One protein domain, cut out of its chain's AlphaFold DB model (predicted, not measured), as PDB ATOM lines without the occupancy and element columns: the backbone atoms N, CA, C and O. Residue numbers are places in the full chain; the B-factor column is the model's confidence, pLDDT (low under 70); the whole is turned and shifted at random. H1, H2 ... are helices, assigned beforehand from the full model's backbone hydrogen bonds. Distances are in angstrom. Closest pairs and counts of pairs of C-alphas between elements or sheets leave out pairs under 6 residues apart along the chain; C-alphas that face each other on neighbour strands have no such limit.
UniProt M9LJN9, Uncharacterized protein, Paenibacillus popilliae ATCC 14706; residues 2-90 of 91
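Overview. This is residues 2 to 90 of the 91 residues of an uncharacterized protein of Paenibacillus popilliae ATCC 14706 (UniProt M9LJN9). H3 and H4 form a long helical hairpin. H1 packs on H3 aslant, with H3 in the middle between H1 and H4, and the short H2 reaches from H1 toward the last turns of H4. The 89 printed residues hold four named helices, H1, H2, H3 and H4 in chain order, and no named strand; the class is all helix. The whole is compact, with a radius of gyration of the C-alphas of 13.4 A, and elongated, spanning 39 by 24 by 21 A.

Arrangement. H1, residues 2 to 19, touches H3, residues 39 to 61, with residues 8 to 15 alone, meeting residues 46 to 53. Their closest C-alphas, of Val 15 and Leu 53, are 6.5 A apart, and they run the same way at a steep tilt of 38 degrees. H2, residues 24 to 34, is close to but not clearly touching H1, the closest C-alphas being those of Phe 16 and Leu 24, 6.2 A apart. These two run opposite ways at a shallow tilt of 33 degrees, only just short of steep. H2 and H3 are near each other, with 5 pairs of C-alphas within 10 A. H4, residues 68 to 88, touches H3 in a hairpin, opposite ways at a shallow tilt of 22 degrees, with the closest C-alphas, of Ala 48 and Ser 78, 4.6 A apart. H2 is close to but not clearly touching H4, where the closest C-alphas, of Ile 31 and Leu 86, are 7.2 A apart. H1 and H4 are apart. Every O i to N i+4 pair is within hydrogen-bond range in H1, H3 and H4, and 6 of 7 are in H2.

Along the chain. H1 begins at C-alpha 2 (-46.824, 107.909, 25.413) and measures 25.7 A; H2 follows. H3 measures 31.0 A from C-alpha 39 (-35.486, 104.259, 22.229). H4 measures 30.0 A and ends at C-alpha 88 (-29.275, 93.592, 23.851).

Size, cuts and confidence. The farthest C-alphas, of Lys 63 and Lys 90, are 40.9 A apart. The printed part has no cut and no long link. Its mean pLDDT is 72.5, with 28 residues under 70, among them residues 12 to 31.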
ATOM      1  N   LYS A   2     -45.644 108.805  25.314       58.03
ATOM      2  CA  LYS A   2     -46.824 107.909  25.413       58.03
ATOM      3  C   LYS A   2     -47.436 107.504  24.058       58.03
ATOM      4  O   LYS A   2     -47.768 106.338  23.886       58.03
ATOM      5  N   ILE A   3     -47.513 108.430  23.094       69.88
ATOM      6  CA  ILE A   3     -47.990 108.146  21.725       69.88
ATOM      7  C   ILE A   3     -47.116 107.104  21.013       69.88
ATOM      8  O   ILE A   3     -47.642 106.195  20.386       69.88
ATOM      9  N   PHE A   4     -45.793 107.185  21.160       66.00
ATOM     10  CA  PHE A   4     -44.870 106.263  20.491       66.00
ATOM     11  C   PHE A   4     -45.047 104.825  20.989       66.00
ATOM     12  O   PHE A   4     -45.131 103.886  20.204       66.00
ATOM     13  N   ILE A   5     -45.204 104.667  22.304       69.75
ATOM     14  CA  ILE A   5     -45.478 103.368  22.928       69.75
ATOM     15  C   ILE A   5     -46.838 102.822  22.474       69.75
ATOM     16  O   ILE A   5     -46.975 101.620  22.264       69.75
ATOM     17  N   PHE A   6     -47.840 103.693  22.312       71.00
ATOM     18  CA  PHE A   6     -49.161 103.300  21.821       71.00
ATOM     19  C   PHE A   6     -49.108 102.786  20.378       71.00
ATOM     20  O   PHE A   6     -49.646 101.720  20.096       71.00
ATOM     21  N   VAL A   7     -48.400 103.491  19.490       74.19
ATOM     22  CA  VAL A   7     -48.229 103.089  18.086       74.19
ATOM     23  C   VAL A   7     -47.498 101.752  17.979       74.19
ATOM     24  O   VAL A   7     -47.957 100.872  17.256       74.19
ATOM     25  N   ILE A   8     -46.420 101.554  18.749       72.44
ATOM     26  CA  ILE A   8     -45.682 100.282  18.771       72.44
ATOM     27  C   ILE A   8     -46.583  99.143  19.260       72.44
ATOM     28  O   ILE A   8     -46.645  98.103  18.614       72.44
ATOM     29  N   LYS A   9     -47.332  99.337  20.356       70.31
ATOM     30  CA  LYS A   9     -48.283  98.331  20.864       70.31
ATOM     31  C   LYS A   9     -49.362  97.980  19.843       70.31
ATOM     32  O   LYS A   9     -49.691  96.812  19.672       70.31
ATOM     33  N   PHE A  10     -49.920  98.981  19.166       74.50
ATOM     34  CA  PHE A  10     -50.946  98.759  18.153       74.50
ATOM     35  C   PHE A  10     -50.395  97.959  16.968       74.50
ATOM     36  O   PHE A  10     -50.991  96.959  16.574       74.50
ATOM     37  N   LEU A  11     -49.224  98.347  16.450       71.94
ATOM     38  CA  LEU A  11     -48.587  97.658  15.330       71.94
ATOM     39  C   LEU A  11     -48.248  96.204  15.684       71.94
ATOM     40  O   LEU A  11     -48.500  95.297  14.890       71.94
ATOM     41  N   ARG A  12     -47.752  95.968  16.903       67.88
ATOM     42  CA  ARG A  12     -47.399  94.625  17.370       67.88
ATOM     43  C   ARG A  12     -48.608  93.736  17.576       67.88
ATOM     44  O   ARG A  12     -48.563  92.579  17.178       67.88
ATOM     45  N   ASN A  13     -49.707  94.282  18.088       66.25
ATOM     46  CA  ASN A  13     -50.976  93.562  18.132       66.25
ATOM     47  C   ASN A  13     -51.427  93.123  16.737       66.25
ATOM     48  O   ASN A  13     -51.867  91.990  16.588       66.25
ATOM     49  N   VAL A  14     -51.274  93.967  15.710       67.50
ATOM     50  CA  VAL A  14     -51.603  93.599  14.322       67.50
ATOM     51  C   VAL A  14     -50.677  92.494  13.807       67.50
ATOM     52  O   VAL A  14     -51.163  91.502  13.272       67.50
ATOM     53  N   VAL A  15     -49.361  92.605  14.009       64.81
ATOM     54  CA  VAL A  15     -48.392  91.555  13.631       64.81
ATOM     55  C   VAL A  15     -48.718  90.234  14.333       64.81
ATOM     56  O   VAL A  15     -48.740  89.178  13.703       64.81
ATOM     57  N   PHE A  16     -49.035  90.282  15.624       64.81
ATOM     58  CA  PHE A  16     -49.387  89.106  16.409       64.81
ATOM     59  C   PHE A  16     -50.739  88.504  16.032       64.81
ATOM     60  O   PHE A  16     -50.888  87.281  16.067       64.81
ATOM     61  N   LEU A  17     -51.680  89.334  15.577       61.84
ATOM     62  CA  LEU A  17     -52.930  88.893  14.964       61.84
ATOM     63  C   LEU A  17     -52.672  88.002  13.744       61.84
ATOM     64  O   LEU A  17     -53.339  86.987  13.572       61.84
ATOM     65  N   PHE A  18     -51.669  88.353  12.935       59.78
ATOM     66  CA  PHE A  18     -51.277  87.592  11.748       59.78
ATOM     67  C   PHE A  18     -50.418  86.351  12.046       59.78
ATOM     68  O   PHE A  18     -50.423  85.420  11.243       59.78
ATOM     69  N   ILE A  19     -49.679  86.318  13.161       60.44
ATOM     70  CA  ILE A  19     -48.786  85.198  13.522       60.44
ATOM     71  C   ILE A  19     -49.500  84.129  14.375       60.44
ATOM     72  O   ILE A  19     -49.122  82.961  14.322       60.44
ATOM     73  N   GLY A  20     -50.547  84.487  15.125       47.50
ATOM     74  CA  GLY A  20     -51.320  83.551  15.950       47.50
ATOM     75  C   GLY A  20     -51.525  84.075  17.371       47.50
ATOM     76  O   GLY A  20     -50.633  84.017  18.214       47.50
ATOM     77  N   LEU A  21     -52.739  84.555  17.641       41.94
ATOM     78  CA  LEU A  21     -53.171  85.351  18.801       41.94
ATOM     79  C   LEU A  21     -52.931  84.782  20.216       41.94
ATOM     80  O   LEU A  21     -53.099  85.520  21.185       41.94
ATOM     81  N   CYS A  22     -52.526  83.523  20.384       40.59
ATOM     82  CA  CYS A  22     -52.495  82.892  21.713       40.59
ATOM     83  C   CYS A  22     -51.108  82.851  22.378       40.59
ATOM     84  O   CYS A  22     -51.019  82.930  23.601       40.59
ATOM     85  N   THR A  23     -50.012  82.778  21.623       49.88
ATOM     86  CA  THR A  23     -48.648  82.664  22.189       49.88
ATOM     87  C   THR A  23     -47.979  84.015  22.453       49.88
ATOM     88  O   THR A  23     -46.970  84.089  23.158       49.88
ATOM     89  N   LEU A  24     -48.542  85.107  21.931       50.69
ATOM     90  CA  LEU A  24     -47.833  86.381  21.798       50.69
ATOM     91  C   LEU A  24     -48.107  87.393  22.902       50.69
ATOM     92  O   LEU A  24     -47.211  88.159  23.225       50.69
ATOM     93  N   ASN A  25     -49.257  87.348  23.572       52.41
ATOM     94  CA  ASN A  25     -49.586  88.327  24.616       52.41
ATOM     95  C   ASN A  25     -48.631  88.234  25.837       52.41
ATOM     96  O   ASN A  25     -48.321  89.228  26.498       52.41
ATOM     97  N   PHE A  26     -48.099  87.034  26.113       56.31
ATOM     98  CA  PHE A  26     -47.116  86.801  27.179       56.31
ATOM     99  C   PHE A  26     -45.699  87.248  26.784       56.31
ATOM    100  O   PHE A  26     -45.016  87.935  27.546       56.31
ATOM    101  N   LEU A  27     -45.271  86.907  25.562       61.59
ATOM    102  CA  LEU A  27     -44.017  87.397  24.981       61.59
ATOM    103  C   LEU A  27     -44.044  88.918  24.798       61.59
ATOM    104  O   LEU A  27     -43.014  89.574  24.951       61.59
ATOM    105  N   GLU A  28     -45.222  89.489  24.539       65.56
ATOM    106  CA  GLU A  28     -45.385  90.908  24.291       65.56
ATOM    107  C   GLU A  28     -44.968  91.735  25.501       65.56
ATOM    108  O   GLU A  28     -44.052  92.560  25.419       65.56
ATOM    109  N   LYS A  29     -45.621  91.468  26.635       66.94
ATOM    110  CA  LYS A  29     -45.362  92.164  27.896       66.94
ATOM    111  C   LYS A  29     -43.900  92.035  28.306       66.94
ATOM    112  O   LYS A  29     -43.271  93.044  28.604       66.94
ATOM    113  N   LYS A  30     -43.336  90.830  28.198       68.69
ATOM    114  CA  LYS A  30     -41.947  90.549  28.584       68.69
ATOM    115  C   LYS A  30     -40.928  91.303  27.727       68.69
ATOM    116  O   LYS A  30     -39.931  91.791  28.248       68.69
ATOM    117  N   ILE A  31     -41.169  91.414  26.420       69.81
ATOM    118  CA  ILE A  31     -40.308  92.185  25.514       69.81
ATOM    119  C   ILE A  31     -40.468  93.686  25.773       69.81
ATOM    120  O   ILE A  31     -39.463  94.380  25.855       69.81
ATOM    121  N   ILE A  32     -41.703  94.187  25.930       70.94
ATOM    122  CA  ILE A  32     -41.964  95.617  26.177       70.94
ATOM    123  C   ILE A  32     -41.331  96.069  27.486       70.94
ATOM    124  O   ILE A  32     -40.755  97.148  27.516       70.94
ATOM    125  N   GLU A  33     -41.431  95.273  28.549       73.69
ATOM    126  CA  GLU A  33     -40.809  95.585  29.838       73.69
ATOM    127  C   GLU A  33     -39.287  95.638  29.740       73.69
ATOM    128  O   GLU A  33     -38.688  96.560  30.285       73.69
ATOM    129  N   LYS A  34     -38.670  94.716  28.993       71.44
ATOM    130  CA  LYS A  34     -37.215  94.686  28.803       71.44
ATOM    131  C   LYS A  34     -36.666  95.857  27.994       71.44
ATOM    132  O   LYS A  34     -35.591  96.347  28.298       71.44
ATOM    133  N   ILE A  35     -37.391  96.315  26.977       72.06
ATOM    134  CA  ILE A  35     -36.966  97.452  26.136       72.06
ATOM    135  C   ILE A  35     -37.448  98.806  26.681       72.06
ATOM    136  O   ILE A  35     -37.251  99.840  26.044       72.06
ATOM    137  N   LYS A  36     -38.141  98.825  27.829       67.31
ATOM    138  CA  LYS A  36     -38.758 100.030  28.393       67.31
ATOM    139  C   LYS A  36     -37.683 100.986  28.913       67.31
ATOM    140  O   LYS A  36     -37.297 100.920  30.071       67.31
ATOM    141  N   GLY A  37     -37.253 101.911  28.061       68.88
ATOM    142  CA  GLY A  37     -36.259 102.933  28.402       68.88
ATOM    143  C   GLY A  37     -35.247 103.182  27.290       68.88
ATOM    144  O   GLY A  37     -34.701 104.278  27.219       68.88
ATOM    145  N   ASP A  38     -35.077 102.224  26.377       78.06
ATOM    146  CA  ASP A  38     -34.144 102.331  25.258       78.06
ATOM    147  C   ASP A  38     -34.894 102.563  23.936       78.06
ATOM    148  O   ASP A  38     -35.527 101.672  23.359       78.06
ATOM    149  N   ILE A  39     -34.831 103.810  23.463       74.56
ATOM    150  CA  ILE A  39     -35.486 104.259  22.229       74.56
ATOM    151  C   ILE A  39     -34.888 103.558  21.000       74.56
ATOM    152  O   ILE A  39     -35.627 103.283  20.051       74.56
ATOM    153  N   MET A  40     -33.591 103.224  21.014       74.12
ATOM    154  CA  MET A  40     -32.938 102.535  19.897       74.12
ATOM    155  C   MET A  40     -33.450 101.103  19.766       74.12
ATOM    156  O   MET A  40     -33.805 100.681  18.666       74.12
ATOM    157  N   LEU A  41     -33.585 100.377  20.880       76.88
ATOM    158  CA  LEU A  41     -34.150  99.022  20.872       76.88
ATOM    159  C   LEU A  41     -35.627  99.011  20.463       76.88
ATOM    160  O   LEU A  41     -36.060  98.116  19.734       76.88
ATOM    161  N   MET A  42     -36.399 100.024  20.871       74.06
ATOM    162  CA  MET A  42     -37.782 100.194  20.416       74.06
ATOM    163  C   MET A  42     -37.876 100.437  18.902       74.06
ATOM    164  O   MET A  42     -38.731  99.839  18.248       74.06
ATOM    165  N   LEU A  43     -37.004 101.283  18.340       74.69
ATOM    166  CA  LEU A  43     -36.929 101.543  16.897       74.69
ATOM    167  C   LEU A  43     -36.537 100.291  16.110       74.69
ATOM    168  O   LEU A  43     -37.131 100.010  15.071       74.69
ATOM    169  N   LEU A  44     -35.572  99.523  16.616       78.00
ATOM    170  CA  LEU A  44     -35.118  98.290  15.977       78.00
ATOM    171  C   LEU A  44     -36.231  97.235  15.940       78.00
ATOM    172  O   LEU A  44     -36.448  96.590  14.915       78.00
ATOM    173  N   LEU A  45     -36.983  97.103  17.037       77.38
ATOM    174  CA  LEU A  45     -38.136  96.211  17.095       77.38
ATOM    175  C   LEU A  45     -39.249  96.660  16.138       77.38
ATOM    176  O   LEU A  45     -39.798  95.842  15.406       77.38
ATOM    177  N   PHE A  46     -39.523  97.964  16.083       77.19
ATOM    178  CA  PHE A  46     -40.492  98.538  15.151       77.19
ATOM    179  C   PHE A  46     -40.104  98.297  13.685       77.19
ATOM    180  O   PHE A  46     -40.963  98.010  12.852       77.19
ATOM    181  N   LEU A  47     -38.806  98.351  13.364       78.06
ATOM    182  CA  LEU A  47     -38.298  98.017  12.035       78.06
ATOM    183  C   LEU A  47     -38.588  96.551  11.677       78.06
ATOM    184  O   LEU A  47     -39.057  96.272  10.574       78.06
ATOM    185  N   ALA A  48     -38.353  95.624  12.610       79.69
ATOM    186  CA  ALA A  48     -38.660  94.209  12.410       79.69
ATOM    187  C   ALA A  48     -40.161  93.983  12.179       79.69
ATOM    188  O   ALA A  48     -40.536  93.268  11.249       79.69
ATOM    189  N   ASP A  49     -41.012  94.646  12.965       77.25
ATOM    190  CA  ASP A  49     -42.469  94.579  12.823       77.25
ATOM    191  C   ASP A  49     -42.928  95.095  11.444       77.25
ATOM    192  O   ASP A  49     -43.756  94.460  10.787       77.25
ATOM    193  N   ILE A  50     -42.350  96.201  10.949       78.25
ATOM    194  CA  ILE A  50     -42.638  96.741   9.607       78.25
ATOM    195  C   ILE A  50     -42.234  95.759   8.508       78.25
ATOM    196  O   ILE A  50     -43.002  95.559   7.566       78.25
ATOM    197  N   ILE A  51     -41.049  95.148   8.595       81.62
ATOM    198  CA  ILE A  51     -40.598  94.180   7.585       81.62
ATOM    199  C   ILE A  51     -41.548  92.977   7.562       81.62
ATOM    200  O   ILE A  51     -41.933  92.509   6.487       81.62
ATOM    201  N   PHE A  52     -41.993  92.524   8.733       77.38
ATOM    202  CA  PHE A  52     -42.952  91.432   8.853       77.38
ATOM    203  C   PHE A  52     -44.304  91.782   8.215       77.38
ATOM    204  O   PHE A  52     -44.822  91.032   7.382       77.38
ATOM    205  N   LEU A  53     -44.839  92.965   8.530       78.19
ATOM    206  CA  LEU A  53     -46.056  93.512   7.922       78.19
ATOM    207  C   LEU A  53     -45.926  93.673   6.408       78.19
ATOM    208  O   LEU A  53     -46.855  93.343   5.672       78.19
ATOM    209  N   PHE A  54     -44.775  94.134   5.924       80.19
ATOM    210  CA  PHE A  54     -44.505  94.279   4.499       80.19
ATOM    211  C   PHE A  54     -44.532  92.929   3.780       80.19
ATOM    212  O   PHE A  54     -45.136  92.812   2.710       80.19
ATOM    213  N   VAL A  55     -43.922  91.898   4.375       81.88
ATOM    214  CA  VAL A  55     -43.945  90.535   3.838       81.88
ATOM    215  C   VAL A  55     -45.372  89.988   3.793       81.88
ATOM    216  O   VAL A  55     -45.788  89.473   2.752       81.88
ATOM    217  N   ILE A  56     -46.142  90.145   4.873       78.88
ATOM    218  CA  ILE A  56     -47.549  89.721   4.937       78.88
ATOM    219  C   ILE A  56     -48.375  90.452   3.874       78.88
ATOM    220  O   ILE A  56     -49.046  89.813   3.063       78.88
ATOM    221  N   HIS A  57     -48.278  91.780   3.814       79.38
ATOM    222  CA  HIS A  57     -48.993  92.595   2.835       79.38
ATOM    223  C   HIS A  57     -48.662  92.165   1.400       79.38
ATOM    224  O   HIS A  57     -49.556  91.963   0.579       79.38
ATOM    225  N   ARG A  58     -47.381  91.948   1.082       80.00
ATOM    226  CA  ARG A  58     -46.952  91.484  -0.245       80.00
ATOM    227  C   ARG A  58     -47.446  90.082  -0.597       80.00
ATOM    228  O   ARG A  58     -47.638  89.807  -1.777       80.00
ATOM    229  N   GLN A  59     -47.607  89.196   0.382       77.38
ATOM    230  CA  GLN A  59     -47.965  87.799   0.144       77.38
ATOM    231  C   GLN A  59     -49.484  87.577   0.077       77.38
ATOM    232  O   GLN A  59     -49.934  86.770  -0.741       77.38
ATOM    233  N   PHE A  60     -50.250  88.280   0.917       75.75
ATOM    234  CA  PHE A  60     -51.693  88.076   1.086       75.75
ATOM    235  C   PHE A  60     -52.559  89.165   0.441       75.75
ATOM    236  O   PHE A  60     -53.674  88.865   0.028       75.75
ATOM    237  N   ILE A  61     -52.071  90.407   0.332       75.50
ATOM    238  CA  ILE A  61     -52.880  91.560  -0.112       75.50
ATOM    239  C   ILE A  61     -52.465  92.029  -1.516       75.50
ATOM    240  O   ILE A  61     -53.307  92.322  -2.363       75.50
ATOM    241  N   SER A  62     -51.162  92.097  -1.798       78.56
ATOM    242  CA  SER A  62     -50.650  92.607  -3.073       78.56
ATOM    243  C   SER A  62     -50.738  91.578  -4.203       78.56
ATOM    244  O   SER A  62     -50.401  90.407  -4.032       78.56
ATOM    245  N   LYS A  63     -51.080  92.041  -5.413       72.56
ATOM    246  CA  LYS A  63     -50.972  91.234  -6.644       72.56
ATOM    247  C   LYS A  63     -49.515  90.915  -7.005       72.56
ATOM    248  O   LYS A  63     -49.235  89.858  -7.566       72.56
ATOM    249  N   ASN A  64     -48.577  91.789  -6.631       76.75
ATOM    250  CA  ASN A  64     -47.153  91.613  -6.895       76.75
ATOM    251  C   ASN A  64     -46.492  90.870  -5.730       76.75
ATOM    252  O   ASN A  64     -45.906  91.490  -4.838       76.75
ATOM    253  N   LYS A  65     -46.598  89.541  -5.750       78.31
ATOM    254  CA  LYS A  65     -46.033  88.667  -4.717       78.31
ATOM    255  C   LYS A  65     -44.504  88.724  -4.708       78.31
ATOM    256  O   LYS A  65     -43.861  88.840  -5.751       78.31
ATOM    257  N   LEU A  66     -43.913  88.623  -3.519       78.38
ATOM    258  CA  LEU A  66     -42.462  88.501  -3.377       78.38
ATOM    259  C   LEU A  66     -41.997  87.120  -3.854       78.38
ATOM    260  O   LEU A  66     -42.660  86.108  -3.618       78.38
ATOM    261  N   LYS A  67     -40.815  87.065  -4.481       84.38
ATOM    262  CA  LYS A  67     -40.131  85.793  -4.753       84.38
ATOM    263  C   LYS A  67     -39.836  85.081  -3.429       84.38
ATOM    264  O   LYS A  67     -39.490  85.734  -2.442       84.38
ATOM    265  N   ALA A  68     -39.905  83.748  -3.428       78.81
ATOM    266  CA  ALA A  68     -39.680  82.936  -2.229       78.81
ATOM    267  C   ALA A  68     -38.329  83.233  -1.548       78.81
ATOM    268  O   ALA A  68     -38.271  83.295  -0.323       78.81
ATOM    269  N   SER A  69     -37.278  83.511  -2.331       81.31
ATOM    270  CA  SER A  69     -35.959  83.902  -1.814       81.31
ATOM    271  C   SER A  69     -35.989  85.213  -1.019       81.31
ATOM    272  O   SER A  69     -35.470  85.272   0.092       81.31
ATOM    273  N   HIS A  70     -36.650  86.247  -1.546       81.06
ATOM    274  CA  HIS A  70     -36.748  87.558  -0.898       81.06
ATOM    275  C   HIS A  70     -37.653  87.507   0.329       81.06
ATOM    276  O   HIS A  70     -37.328  88.086   1.359       81.06
ATOM    277  N   ARG A  71     -38.766  86.773   0.242       79.12
ATOM    278  CA  ARG A  71     -39.664  86.545   1.376       79.12
ATOM    279  C   ARG A  71     -38.930  85.876   2.534       79.12
ATOM    280  O   ARG A  71     -38.984  86.372   3.653       79.12
ATOM    281  N   ASN A  72     -38.247  84.765   2.261       77.50
ATOM    282  CA  ASN A  72     -37.538  84.022   3.298       77.50
ATOM    283  C   ASN A  72     -36.384  84.850   3.875       77.50
ATOM    284  O   ASN A  72     -36.220  84.875   5.087       77.50
ATOM    285  N   SER A  73     -35.645  85.584   3.039       82.00
ATOM    286  CA  SER A  73     -34.584  86.480   3.510       82.00
ATOM    287  C   SER A  73     -35.125  87.583   4.429       82.00
ATOM    288  O   SER A  73     -34.607  87.755   5.527       82.00
ATOM    289  N   LEU A  74     -36.217  88.261   4.056       83.44
ATOM    290  CA  LEU A  74     -36.833  89.307   4.882       83.44
ATOM    291  C   LEU A  74     -37.389  88.768   6.208       83.44
ATOM    292  O   LEU A  74     -37.257  89.426   7.241       83.44
ATOM    293  N   LEU A  75     -37.968  87.563   6.206       80.38
ATOM    294  CA  LEU A  75     -38.416  86.900   7.434       80.38
ATOM    295  C   LEU A  75     -37.238  86.535   8.343       80.38
ATOM    296  O   LEU A  75     -37.296  86.804   9.540       80.38
ATOM    297  N   ILE A  76     -36.157  85.982   7.782       82.00
ATOM    298  CA  ILE A  76     -34.939  85.645   8.532       82.00
ATOM    299  C   ILE A  76     -34.309  86.909   9.125       82.00
ATOM    300  O   ILE A  76     -33.960  86.911  10.300       82.00
ATOM    301  N   ILE A  77     -34.216  87.996   8.353       83.81
ATOM    302  CA  ILE A  77     -33.694  89.287   8.824       83.81
ATOM    303  C   ILE A  77     -34.548  89.824   9.977       83.81
ATOM    304  O   ILE A  77     -34.009  90.187  11.019       83.81
ATOM    305  N   SER A  78     -35.875  89.819   9.831       78.62
ATOM    306  CA  SER A  78     -36.790  90.277  10.890       78.62
ATOM    307  C   SER A  78     -36.630  89.451  12.165       78.62
ATOM    308  O   SER A  78     -36.577  89.995  13.265       78.62
ATOM    309  N   PHE A  79     -36.495  88.133  12.017       78.69
ATOM    310  CA  PHE A  79     -36.278  87.221  13.132       78.69
ATOM    311  C   PHE A  79     -34.933  87.472  13.830       78.69
ATOM    312  O   PHE A  79     -34.881  87.546  15.058       78.69
ATOM    313  N   PHE A  80     -33.863  87.687  13.061       83.69
ATOM    314  CA  PHE A  80     -32.549  88.056  13.589       83.69
ATOM    315  C   PHE A  80     -32.584  89.373  14.360       83.69
ATOM    316  O   PHE A  80     -32.002  89.455  15.438       83.69
ATOM    317  N   ILE A  81     -33.297  90.384  13.852       81.81
ATOM    318  CA  ILE A  81     -33.449  91.670  14.542       81.81
ATOM    319  C   ILE A  81     -34.171  91.478  15.881       81.81
ATOM    320  O   ILE A  81     -33.718  92.000  16.894       81.81
ATOM    321  N   ILE A  82     -35.245  90.684  15.926       78.88
ATOM    322  CA  ILE A  82     -35.972  90.407  17.175       78.88
ATOM    323  C   ILE A  82     -35.069  89.693  18.193       78.88
ATOM    324  O   ILE A  82     -35.060  90.059  19.370       78.88
ATOM    325  N   ILE A  83     -34.279  88.707  17.754       81.56
ATOM    326  CA  ILE A  83     -33.304  88.018  18.615       81.56
ATOM    327  C   ILE A  83     -32.235  88.989  19.122       81.56
ATOM    328  O   ILE A  83     -31.907  88.973  20.308       81.56
ATOM    329  N   LEU A  84     -31.711  89.850  18.249       82.69
ATOM    330  CA  LEU A  84     -30.700  90.840  18.601       82.69
ATOM    331  C   LEU A  84     -31.230  91.824  19.652       82.69
ATOM    332  O   LEU A  84     -30.555  92.078  20.646       82.69
ATOM    333  N   VAL A  85     -32.464  92.309  19.485       79.69
ATOM    334  CA  VAL A  85     -33.142  93.159  20.476       79.69
ATOM    335  C   VAL A  85     -33.299  92.423  21.807       79.69
ATOM    336  O   VAL A  85     -33.051  92.999  22.860       79.69
ATOM    337  N   LEU A  86     -33.674  91.142  21.784       74.44
ATOM    338  CA  LEU A  86     -33.819  90.322  22.992       74.44
ATOM    339  C   LEU A  86     -32.496  90.078  23.734       74.44
ATOM    340  O   LEU A  86     -32.514  89.968  24.965       74.44
ATOM    341  N   LEU A  87     -31.387  89.960  23.001       80.19
ATOM    342  CA  LEU A  87     -30.034  89.835  23.547       80.19
ATOM    343  C   LEU A  87     -29.561  91.157  24.157       80.19
ATOM    344  O   LEU A  87     -29.123  91.167  25.304       80.19
ATOM    345  N   LEU A  88     -29.700  92.259  23.418       77.56
ATOM    346  CA  LEU A  88     -29.275  93.592  23.851       77.56
ATOM    347  C   LEU A  88     -30.093  94.109  25.035       77.56
ATOM    348  O   LEU A  88     -29.533  94.707  25.938       77.56
ATOM    349  N   ALA A  89     -31.391  93.805  25.097       68.19
ATOM    350  CA  ALA A  89     -32.252  94.193  26.217       68.19
ATOM    351  C   ALA A  89     -31.986  93.406  27.522       68.19
ATOM    352  O   ALA A  89     -32.777  93.478  28.463       68.19
ATOM    353  N   LYS A  90     -30.950  92.556  27.553       56.25
ATOM    354  CA  LYS A  90     -30.529  91.770  28.722       56.25
ATOM    355  C   LYS A  90     -29.148  92.196  29.255       56.25
ATOM    356  O   LYS A  90     -28.759  91.662  30.293       56.25
TER     357      LYS A  90